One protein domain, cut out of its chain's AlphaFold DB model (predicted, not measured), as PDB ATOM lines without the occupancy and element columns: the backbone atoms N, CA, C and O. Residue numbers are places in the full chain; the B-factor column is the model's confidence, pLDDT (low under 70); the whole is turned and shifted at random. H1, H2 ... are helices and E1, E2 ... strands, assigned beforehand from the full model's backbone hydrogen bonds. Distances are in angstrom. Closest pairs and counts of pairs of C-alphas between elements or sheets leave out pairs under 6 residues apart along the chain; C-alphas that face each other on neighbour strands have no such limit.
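Overview. This is residues 11 to 80 of the 83 residues of an uncharacterized protein of Bacteroides graminisolvens DSM 19988 = JCM 15093 (UniProt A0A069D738). Three two-stranded hairpins follow one another in a stepped row, E1 with E2, E3 with E4 and E5 with E6, and the short helix H1 lies off at one end of the longest axis. A long link, residues 37 to 48, leads from H1 back to the hairpin in the middle of the row. The printed part has 70 residues with one named helix and six named strands, in the order E1 E2 H1 E3 E4 E5 E6, and is mostly strand; each hairpin is a separate antiparallel sheet. It is elongated, spanning 44 by 24 by 17 A, and only just loose, close to compact, with a radius of gyration of the C-alphas of 13.6 A.

Arrangement. Start with E1, residues 12 to 17, and E2, residues 20 to 26, a hairpin at 160 degrees; look for N 13 and O 25, 2.8 A apart, within hydrogen-bond range. H1, residues 31 to 36, is apart from E1 and has 1 of 2 O i to N i+4 pairs within range. In the hairpin of E3, residues 49 to 51, and E4, residues 57 to 60, find N 58 and O 50 at 2.8 A. The closest C-alphas of E2 and E3 are those of Val 22 and Tyr 49, 5.1 A. In the hairpin of E5, residues 65 to 70, and E6, residues 76 to 80, N 77 and O 69 are 2.8 A apart. The closest C-alphas of E4 and E5 are those of Ile 58 and Ile 68, 4.5 A. E3 and E5 are near each other; E1 and E6 are apart.

Along the chain. Find C-alpha 12 at (164.821, 229.592, 233.484), where E1 begins its 16.6 A. E2 measures 18.0 A and E5 14.2 A; E6 ends at C-alpha 80, (167.944, 209.075, 217.443).

Size, cuts and confidence. The C-alphas farthest apart, of Ser 29 and Val 72, are 44.3 A apart. The printed part has no cut, and its one long link is H1 to E3. Residues 29 to 36 have pLDDT under 70.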
ATOM      1  N   TYR A  11     165.959 230.318 237.758       78.25
ATOM      2  CA  TYR A  11     166.052 231.288 236.669       78.25
ATOM      3  C   TYR A  11     166.128 230.553 235.329       78.25
ATOM      4  O   TYR A  11     167.212 230.363 234.772       78.25
ATOM      5  N   TYR A  12     164.976 230.087 234.850       83.69
ATOM      6  CA  TYR A  12     164.821 229.592 233.484       83.69
ATOM      7  C   TYR A  12     164.074 230.625 232.650       83.69
ATOM      8  O   TYR A  12     163.051 231.155 233.081       83.69
ATOM      9  N   ASN A  13     164.593 230.883 231.456       89.31
ATOM     10  CA  ASN A  13     163.955 231.710 230.451       89.31
ATOM     11  C   ASN A  13     163.497 230.804 229.314       89.31
ATOM     12  O   ASN A  13     164.313 230.330 228.521       89.31
ATOM     13  N   ASP A  14     162.192 230.577 229.243       92.19
ATOM     14  CA  ASP A  14     161.574 229.809 228.172       92.19
ATOM     15  C   ASP A  14     161.023 230.749 227.097       92.19
ATOM     16  O   ASP A  14     160.316 231.716 227.384       92.19
ATOM     17  N   THR A  15     161.345 230.463 225.839       95.88
ATOM     18  CA  THR A  15     160.787 231.162 224.675       95.88
ATOM     19  C   THR A  15     159.784 230.258 223.982       95.88
ATOM     20  O   THR A  15     160.068 229.081 223.770       95.88
ATOM     21  N   TYR A  16     158.641 230.812 223.573       97.06
ATOM     22  CA  TYR A  16     157.557 230.056 222.947       97.06
ATOM     23  C   TYR A  16     157.114 230.658 221.613       97.06
ATOM     24  O   TYR A  16     157.103 231.875 221.433       97.06
ATOM     25  N   ALA A  17     156.673 229.787 220.708       96.50
ATOM     26  CA  ALA A  17     155.904 230.134 219.522       96.50
ATOM     27  C   ALA A  17     154.477 229.608 219.724       96.50
ATOM     28  O   ALA A  17     154.188 228.430 219.511       96.50
ATOM     29  N   GLY A  18     153.584 230.468 220.222       95.69
ATOM     30  CA  GLY A  18     152.274 230.026 220.705       95.69
ATOM     31  C   GLY A  18     152.423 229.121 221.930       95.69
ATOM     32  O   GLY A  18     152.959 229.550 222.946       95.69
ATOM     33  N   ASN A  19     151.964 227.873 221.833       95.06
ATOM     34  CA  ASN A  19     152.083 226.859 222.887       95.06
ATOM     35  C   ASN A  19     153.287 225.912 222.711       95.06
ATOM     36  O   ASN A  19     153.425 224.964 223.481       95.06
ATOM     37  N   GLN A  20     154.139 226.133 221.705       97.00
ATOM     38  CA  GLN A  20     155.325 225.313 221.454       97.00
ATOM     39  C   GLN A  20     156.556 225.953 222.094       97.00
ATOM     40  O   GLN A  20     156.862 227.113 221.816       97.00
ATOM     41  N   LEU A  21     157.260 225.201 222.943       96.75
ATOM     42  CA  LEU A  21     158.542 225.623 223.506       96.75
ATOM     43  C   LEU A  21     159.567 225.698 222.375       96.75
ATOM     44  O   LEU A  21     159.700 224.750 221.622       96.75
ATOM     45  N   VAL A  22     160.291 226.801 222.235       97.25
ATOM     46  CA  VAL A  22     161.319 226.982 221.194       97.25
ATOM     47  C   VAL A  22     162.715 226.836 221.784       97.25
ATOM     48  O   VAL A  22     163.594 226.243 221.156       97.25
ATOM     49  N   LYS A  23     162.914 227.373 222.991       95.06
ATOM     50  CA  LYS A  23     164.208 227.448 223.669       95.06
ATOM     51  C   LYS A  23     164.013 227.534 225.178       95.06
ATOM     52  O   LYS A  23     163.098 228.229 225.612       95.06
ATOM     53  N   THR A  24     164.907 226.905 225.934       91.12
ATOM     54  CA  THR A  24     165.028 227.080 227.386       91.12
ATOM     55  C   THR A  24     166.450 227.514 227.690       91.12
ATOM     56  O   THR A  24     167.393 226.824 227.323       91.12
ATOM     57  N   GLU A  25     166.620 228.628 228.392       87.75
ATOM     58  CA  GLU A  25     167.927 229.093 228.851       87.75
ATOM     59  C   GLU A  25     167.972 229.129 230.377       87.75
ATOM     60  O   GLU A  25     167.136 229.760 231.022       87.75
ATOM     61  N   TYR A  26     168.979 228.491 230.973       80.94
ATOM     62  CA  TYR A  26     169.257 228.660 232.397       80.94
ATOM     63  C   TYR A  26     170.141 229.891 232.612       80.94
ATOM     64  O   TYR A  26     171.285 229.922 232.158       80.94
ATOM     65  N   THR A  27     169.626 230.885 233.334       78.88
ATOM     66  CA  THR A  27     170.340 232.131 233.670       78.88
ATOM     67  C   THR A  27     170.731 232.217 235.149       78.88
ATOM     68  O   THR A  27     171.239 233.239 235.610       78.88
ATOM     69  N   GLY A  28     170.530 231.139 235.915       72.12
ATOM     70  CA  GLY A  28     170.831 231.112 237.342       72.12
ATOM     71  C   GLY A  28     172.332 231.084 237.642       72.12
ATOM     72  O   GLY A  28     173.097 230.300 237.082       72.12
ATOM     73  N   SER A  29     172.757 231.904 238.601       63.03
ATOM     74  CA  SER A  29     174.127 231.894 239.120       63.03
ATOM     75  C   SER A  29     174.272 230.805 240.191       63.03
ATOM     76  O   SER A  29     174.117 231.066 241.382       63.03
ATOM     77  N   GLY A  30     174.545 229.565 239.779       60.78
ATOM     78  CA  GLY A  30     174.816 228.462 240.706       60.78
ATOM     79  C   GLY A  30     174.939 227.109 240.010       60.78
ATOM     80  O   GLY A  30     173.937 226.532 239.595       60.78
ATOM     81  N   LEU A  31     176.168 226.588 239.910       54.88
ATOM     82  CA  LEU A  31     176.500 225.308 239.258       54.88
ATOM     83  C   LEU A  31     175.947 224.071 239.985       54.88
ATOM     84  O   LEU A  31     175.867 222.999 239.392       54.88
ATOM     85  N   ALA A  32     175.608 224.186 241.271       57.78
ATOM     86  CA  ALA A  32     175.184 223.040 242.072       57.78
ATOM     87  C   ALA A  32     173.775 222.554 241.692       57.78
ATOM     88  O   ALA A  32     173.546 221.353 241.593       57.78
ATOM     89  N   LEU A  33     172.837 223.469 241.429       60.69
ATOM     90  CA  LEU A  33     171.433 223.111 241.219       60.69
ATOM     91  C   LEU A  33     171.153 222.605 239.796       60.69
ATOM     92  O   LEU A  33     170.383 221.667 239.625       60.69
ATOM     93  N   SER A  34     171.825 223.158 238.781       57.22
ATOM     94  CA  SER A  34     171.726 222.665 237.398       57.22
ATOM     95  C   SER A  34     172.272 221.239 237.233       57.22
ATOM     96  O   SER A  34     171.834 220.504 236.352       57.22
ATOM     97  N   GLN A  35     173.194 220.808 238.102       62.50
ATOM     98  CA  GLN A  35     173.663 219.419 238.143       62.50
ATOM     99  C   GLN A  35     172.642 218.465 238.776       62.50
ATOM    100  O   GLN A  35     172.566 217.317 238.347       62.50
ATOM    101  N   LEU A  36     171.849 218.942 239.743       62.88
ATOM    102  CA  LEU A  36     170.753 218.195 240.379       62.88
ATOM    103  C   LEU A  36     169.504 218.083 239.492       62.88
ATOM    104  O   LEU A  36     168.662 217.227 239.742       62.88
ATOM    105  N   MET A  37     169.368 218.948 238.486       70.31
ATOM    106  CA  MET A  37     168.230 218.961 237.568       70.31
ATOM    107  C   MET A  37     168.533 218.194 236.273       70.31
ATOM    108  O   MET A  37     169.663 218.163 235.772       70.31
ATOM    109  N   ASP A  38     167.479 217.624 235.686       76.00
ATOM    110  CA  ASP A  38     167.558 216.877 234.427       76.00
ATOM    111  C   ASP A  38     167.753 217.777 233.201       76.00
ATOM    112  O   ASP A  38     168.107 217.290 232.120       76.00
ATOM    113  N   PHE A  39     167.508 219.083 233.325       81.44
ATOM    114  CA  PHE A  39     167.755 220.024 232.239       81.44
ATOM    115  C   PHE A  39     169.259 220.224 232.033       81.44
ATOM    116  O   PHE A  39     170.006 220.502 232.971       81.44
ATOM    117  N   LYS A  40     169.695 220.097 230.779       75.81
ATOM    118  CA  LYS A  40     171.074 220.326 230.350       75.81
ATOM    119  C   LYS A  40     171.043 221.385 229.257       75.81
ATOM    120  O   LYS A  40     170.427 221.156 228.224       75.81
ATOM    121  N   ASN A  41     171.694 222.523 229.490       79.69
ATOM    122  CA  ASN A  41     171.825 223.596 228.501       79.69
ATOM    123  C   ASN A  41     172.982 223.288 227.536       79.69
ATOM    124  O   ASN A  41     174.000 223.979 227.526       79.69
ATOM    125  N   ASN A  42     172.890 222.158 226.830       77.69
ATOM    126  CA  ASN A  42     174.001 221.628 226.030       77.69
ATOM    127  C   ASN A  42     174.196 222.373 224.708       77.69
ATOM    128  O   ASN A  42     175.245 222.251 224.077       77.69
ATOM    129  N   VAL A  43     173.185 223.116 224.272       85.25
ATOM    130  CA  VAL A  43     173.191 223.870 223.024       85.25
ATOM    131  C   VAL A  43     172.773 225.309 223.291       85.25
ATOM    132  O   VAL A  43     172.185 225.611 224.320       85.25
ATOM    133  N   ASN A  44     173.125 226.204 222.372       90.31
ATOM    134  CA  ASN A  44     172.680 227.591 222.406       90.31
ATOM    135  C   ASN A  44     172.300 228.016 220.986       90.31
ATOM    136  O   ASN A  44     173.072 228.668 220.280       90.31
ATOM    137  N   LEU A  45     171.133 227.558 220.539       93.00
ATOM    138  CA  LEU A  45     170.579 227.853 219.216       93.00
ATOM    139  C   LEU A  45     169.349 228.755 219.351       93.00
ATOM    140  O   LEU A  45     168.751 228.869 220.413       93.00
ATOM    141  N   THR A  46     168.938 229.404 218.263       93.56
ATOM    142  CA  THR A  46     167.698 230.205 218.261       93.56
ATOM    143  C   THR A  46     166.449 229.333 218.440       93.56
ATOM    144  O   THR A  46     165.476 229.786 219.034       93.56
ATOM    145  N   ALA A  47     166.485 228.087 217.958       95.56
ATOM    146  CA  ALA A  47     165.464 227.069 218.183       95.56
ATOM    147  C   ALA A  47     166.135 225.733 218.522       95.56
ATOM    148  O   ALA A  47     167.052 225.284 217.829       95.56
ATOM    149  N   GLU A  48     165.681 225.108 219.601       96.25
ATOM    150  CA  GLU A  48     166.276 223.900 220.189       96.25
ATOM    151  C   GLU A  48     165.264 222.760 220.314       96.25
ATOM    152  O   GLU A  48     165.638 221.586 220.386       96.25
ATOM    153  N   TYR A  49     163.986 223.117 220.277       97.00
ATOM    154  CA  TYR A  49     162.836 222.234 220.299       97.00
ATOM    155  C   TYR A  49     162.081 222.437 218.987       97.00
ATOM    156  O   TYR A  49     161.792 223.566 218.590       97.00
ATOM    157  N   PHE A  50     161.803 221.342 218.286       97.94
ATOM    158  CA  PHE A  50     161.146 221.379 216.981       97.94
ATOM    159  C   PHE A  50     159.965 220.430 216.983       97.94
ATOM    160  O   PHE A  50     160.035 219.369 217.606       97.94
ATOM    161  N   TYR A  51     158.922 220.789 216.238       98.31
ATOM    162  CA  TYR A  51     157.671 220.047 216.194       98.31
ATOM    163  C   TYR A  51     157.232 219.782 214.759       98.31
ATOM    164  O   TYR A  51     157.557 220.544 213.846       98.31
ATOM    165  N   ASP A  52     156.485 218.701 214.562       97.00
ATOM    166  CA  ASP A  52     155.770 218.457 213.314       97.00
ATOM    167  C   ASP A  52     154.435 219.230 213.256       97.00
ATOM    168  O   ASP A  52     154.030 219.935 214.185       97.00
ATOM    169  N   LYS A  53     153.710 219.076 212.141       95.75
ATOM    170  CA  LYS A  53     152.392 219.700 211.922       95.75
ATOM    171  C   LYS A  53     151.304 219.225 212.899       95.75
ATOM    172  O   LYS A  53     150.263 219.865 212.995       95.75
ATOM    173  N   ASN A  54     151.518 218.091 213.564       95.94
ATOM    174  CA  ASN A  54     150.625 217.502 214.557       95.94
ATOM    175  C   ASN A  54     150.999 217.941 215.987       95.94
ATOM    176  O   ASN A  54     150.364 217.496 216.939       95.94
ATOM    177  N   ALA A  55     151.975 218.849 216.122       95.81
ATOM    178  CA  ALA A  55     152.528 219.355 217.375       95.81
ATOM    179  C   ALA A  55     153.271 218.301 218.211       95.81
ATOM    180  O   ALA A  55     153.470 218.493 219.412       95.81
ATOM    181  N   ASN A  56     153.740 217.218 217.588       97.75
ATOM    182  CA  ASN A  56     154.654 216.303 218.256       97.75
ATOM    183  C   ASN A  56     156.083 216.820 218.173       97.75
ATOM    184  O   ASN A  56     156.489 217.344 217.138       97.75
ATOM    185  N   GLN A  57     156.867 216.641 219.233       97.81
ATOM    186  CA  GLN A  57     158.267 217.041 219.225       97.81
ATOM    187  C   GLN A  57     159.096 216.088 218.357       97.81
ATOM    188  O   GLN A  57     159.176 214.905 218.647       97.81
ATOM    189  N   ILE A  58     159.774 216.604 217.337       98.12
ATOM    190  CA  ILE A  58     160.601 215.809 216.412       98.12
ATOM    191  C   ILE A  58     162.103 215.961 216.652       98.12
ATOM    192  O   ILE A  58     162.887 215.198 216.096       98.12
ATOM    193  N   LYS A  59     162.530 216.937 217.464       96.69
ATOM    194  CA  LYS A  59     163.942 217.163 217.804       96.69
ATOM    195  C   LYS A  59     164.081 217.841 219.167       96.69
ATOM    196  O   LYS A  59     163.272 218.708 219.514       96.69
ATOM    197  N   ASN A  60     165.106 217.458 219.929       94.88
ATOM    198  CA  ASN A  60     165.464 218.076 221.207       94.88
ATOM    199  C   ASN A  60     166.983 218.236 221.316       94.88
ATOM    200  O   ASN A  60     167.689 217.334 221.768       94.88
ATOM    201  N   CYS A  61     167.485 219.406 220.941       93.31
ATOM    202  CA  CYS A  61     168.918 219.666 220.911       93.31
ATOM    203  C   CYS A  61     169.558 219.632 222.316       93.31
ATOM    204  O   CYS A  61     170.680 219.152 222.457       93.31
ATOM    205  N   ASN A  62     168.839 220.048 223.367       90.50
ATOM    206  CA  ASN A  62     169.336 220.017 224.754       90.50
ATOM    207  C   ASN A  62     169.499 218.595 225.306       90.50
ATOM    208  O   ASN A  62     170.289 218.358 226.219       90.50
ATOM    209  N   LYS A  63     168.776 217.632 224.729       89.81
ATOM    210  CA  LYS A  63     168.890 216.203 225.041       89.81
ATOM    211  C   LYS A  63     169.715 215.430 224.013       89.81
ATOM    212  O   LYS A  63     169.730 214.212 224.075       89.81
ATOM    213  N   ILE A  64     170.389 216.117 223.082       91.38
ATOM    214  CA  ILE A  64     171.192 215.488 222.016       91.38
ATOM    215  C   ILE A  64     170.310 214.635 221.066       91.38
ATOM    216  O   ILE A  64     170.808 213.912 220.208       91.38
ATOM    217  N   VAL A  65     168.980 214.776 221.141       94.62
ATOM    218  CA  VAL A  65     168.025 214.056 220.293       94.62
ATOM    219  C   VAL A  65     167.919 214.761 218.949       94.62
ATOM    220  O   VAL A  65     167.479 215.912 218.863       94.62
ATOM    221  N   THR A  66     168.305 214.056 217.891       95.94
ATOM    222  CA  THR A  66     168.333 214.571 216.519       95.94
ATOM    223  C   THR A  66     167.028 214.344 215.775       95.94
ATOM    224  O   THR A  66     166.678 215.158 214.922       95.94
ATOM    225  N   GLU A  67     166.314 213.273 216.118       97.88
ATOM    226  CA  GLU A  67     165.073 212.868 215.469       97.88
ATOM    227  C   GLU A  67     164.205 212.057 216.437       97.88
ATOM    228  O   GLU A  67     164.694 211.153 217.118       97.88
ATOM    229  N   ILE A  68     162.909 212.355 216.453       98.31
ATOM    230  CA  ILE A  68     161.864 211.512 217.030       98.31
ATOM    231  C   ILE A  68     160.881 211.219 215.898       98.31
ATOM    232  O   ILE A  68     160.354 212.145 215.279       98.31
ATOM    233  N   SER A  69     160.654 209.940 215.610       97.88
ATOM    234  CA  SER A  69     159.660 209.521 214.621       97.88
ATOM    235  C   SER A  69     158.383 209.046 215.303       97.88
ATOM    236  O   SER A  69     158.408 208.552 216.435       97.88
ATOM    237  N   TYR A  70     157.268 209.177 214.590       98.56
ATOM    238  CA  TYR A  70     155.939 208.817 215.065       98.56
ATOM    239  C   TYR A  70     155.282 207.840 214.094       98.56
ATOM    240  O   TYR A  70     155.444 207.955 212.878       98.56
ATOM    241  N   ASN A  71     154.535 206.877 214.631       97.38
ATOM    242  CA  ASN A  71     153.780 205.928 213.818       97.38
ATOM    243  C   ASN A  71     152.458 206.541 213.309       97.38
ATOM    244  O   ASN A  71     152.103 207.675 213.620       97.38
ATOM    245  N   VAL A  72     151.678 205.756 212.561       96.62
ATOM    246  CA  VAL A  72     150.379 206.190 212.002       96.62
ATOM    247  C   VAL A  72     149.320 206.544 213.054       96.62
ATOM    248  O   VAL A  72     148.331 207.189 212.722       96.62
ATOM    249  N   LEU A  73     149.518 206.140 214.312       97.50
ATOM    250  CA  LEU A  73     148.668 206.499 215.452       97.50
ATOM    251  C   LEU A  73     149.186 207.735 216.195       97.50
ATOM    252  O   LEU A  73     148.677 208.055 217.267       97.50
ATOM    253  N   ASN A  74     150.190 208.421 215.642       97.44
ATOM    254  CA  ASN A  74     150.813 209.594 216.242       97.44
ATOM    255  C   ASN A  74     151.501 209.287 217.590       97.44
ATOM    256  O   ASN A  74     151.611 210.153 218.455       97.44
ATOM    257  N   LEU A  75     151.959 208.042 217.780       97.69
ATOM    258  CA  LEU A  75     152.714 207.609 218.960       97.69
ATOM    259  C   LEU A  75     154.218 207.587 218.651       97.69
ATOM    260  O   LEU A  75     154.575 207.184 217.537       97.69
ATOM    261  N   PRO A  76     155.100 207.959 219.601       97.62
ATOM    262  CA  PRO A  76     156.545 207.850 219.414       97.62
ATOM    263  C   PRO A  76     156.951 206.425 219.022       97.62
ATOM    264  O   PRO A  76     156.532 205.458 219.659       97.62
ATOM    265  N   GLN A  77     157.765 206.297 217.977       97.94
ATOM    266  CA  GLN A  77     158.204 205.014 217.430       97.94
ATOM    267  C   GLN A  77     159.718 204.830 217.537       97.94
ATOM    268  O   GLN A  77     160.173 203.762 217.941       97.94
ATOM    269  N   THR A  78     160.504 205.849 217.179       97.81
ATOM    270  CA  THR A  78     161.968 205.809 217.306       97.81
ATOM    271  C   THR A  78     162.516 207.136 217.802       97.81
ATOM    272  O   THR A  78     161.902 208.186 217.614       97.81
ATOM    273  N   LEU A  79     163.694 207.069 218.418       97.50
ATOM    274  CA  LEU A  79     164.470 208.212 218.877       97.50
ATOM    275  C   LEU A  79     165.921 208.016 218.427       97.50
ATOM    276  O   LEU A  79     166.459 206.914 218.559       97.50
ATOM    277  N   LYS A  80     166.534 209.061 217.866       97.31
ATOM    278  CA  LYS A  80     167.944 209.075 217.443       97.31
ATOM    279  C   LYS A  80     168.712 210.159 218.192       97.31
ATOM    280  O   LYS A  80     168.202 211.263 218.377       97.31
TER     281      LYS A  80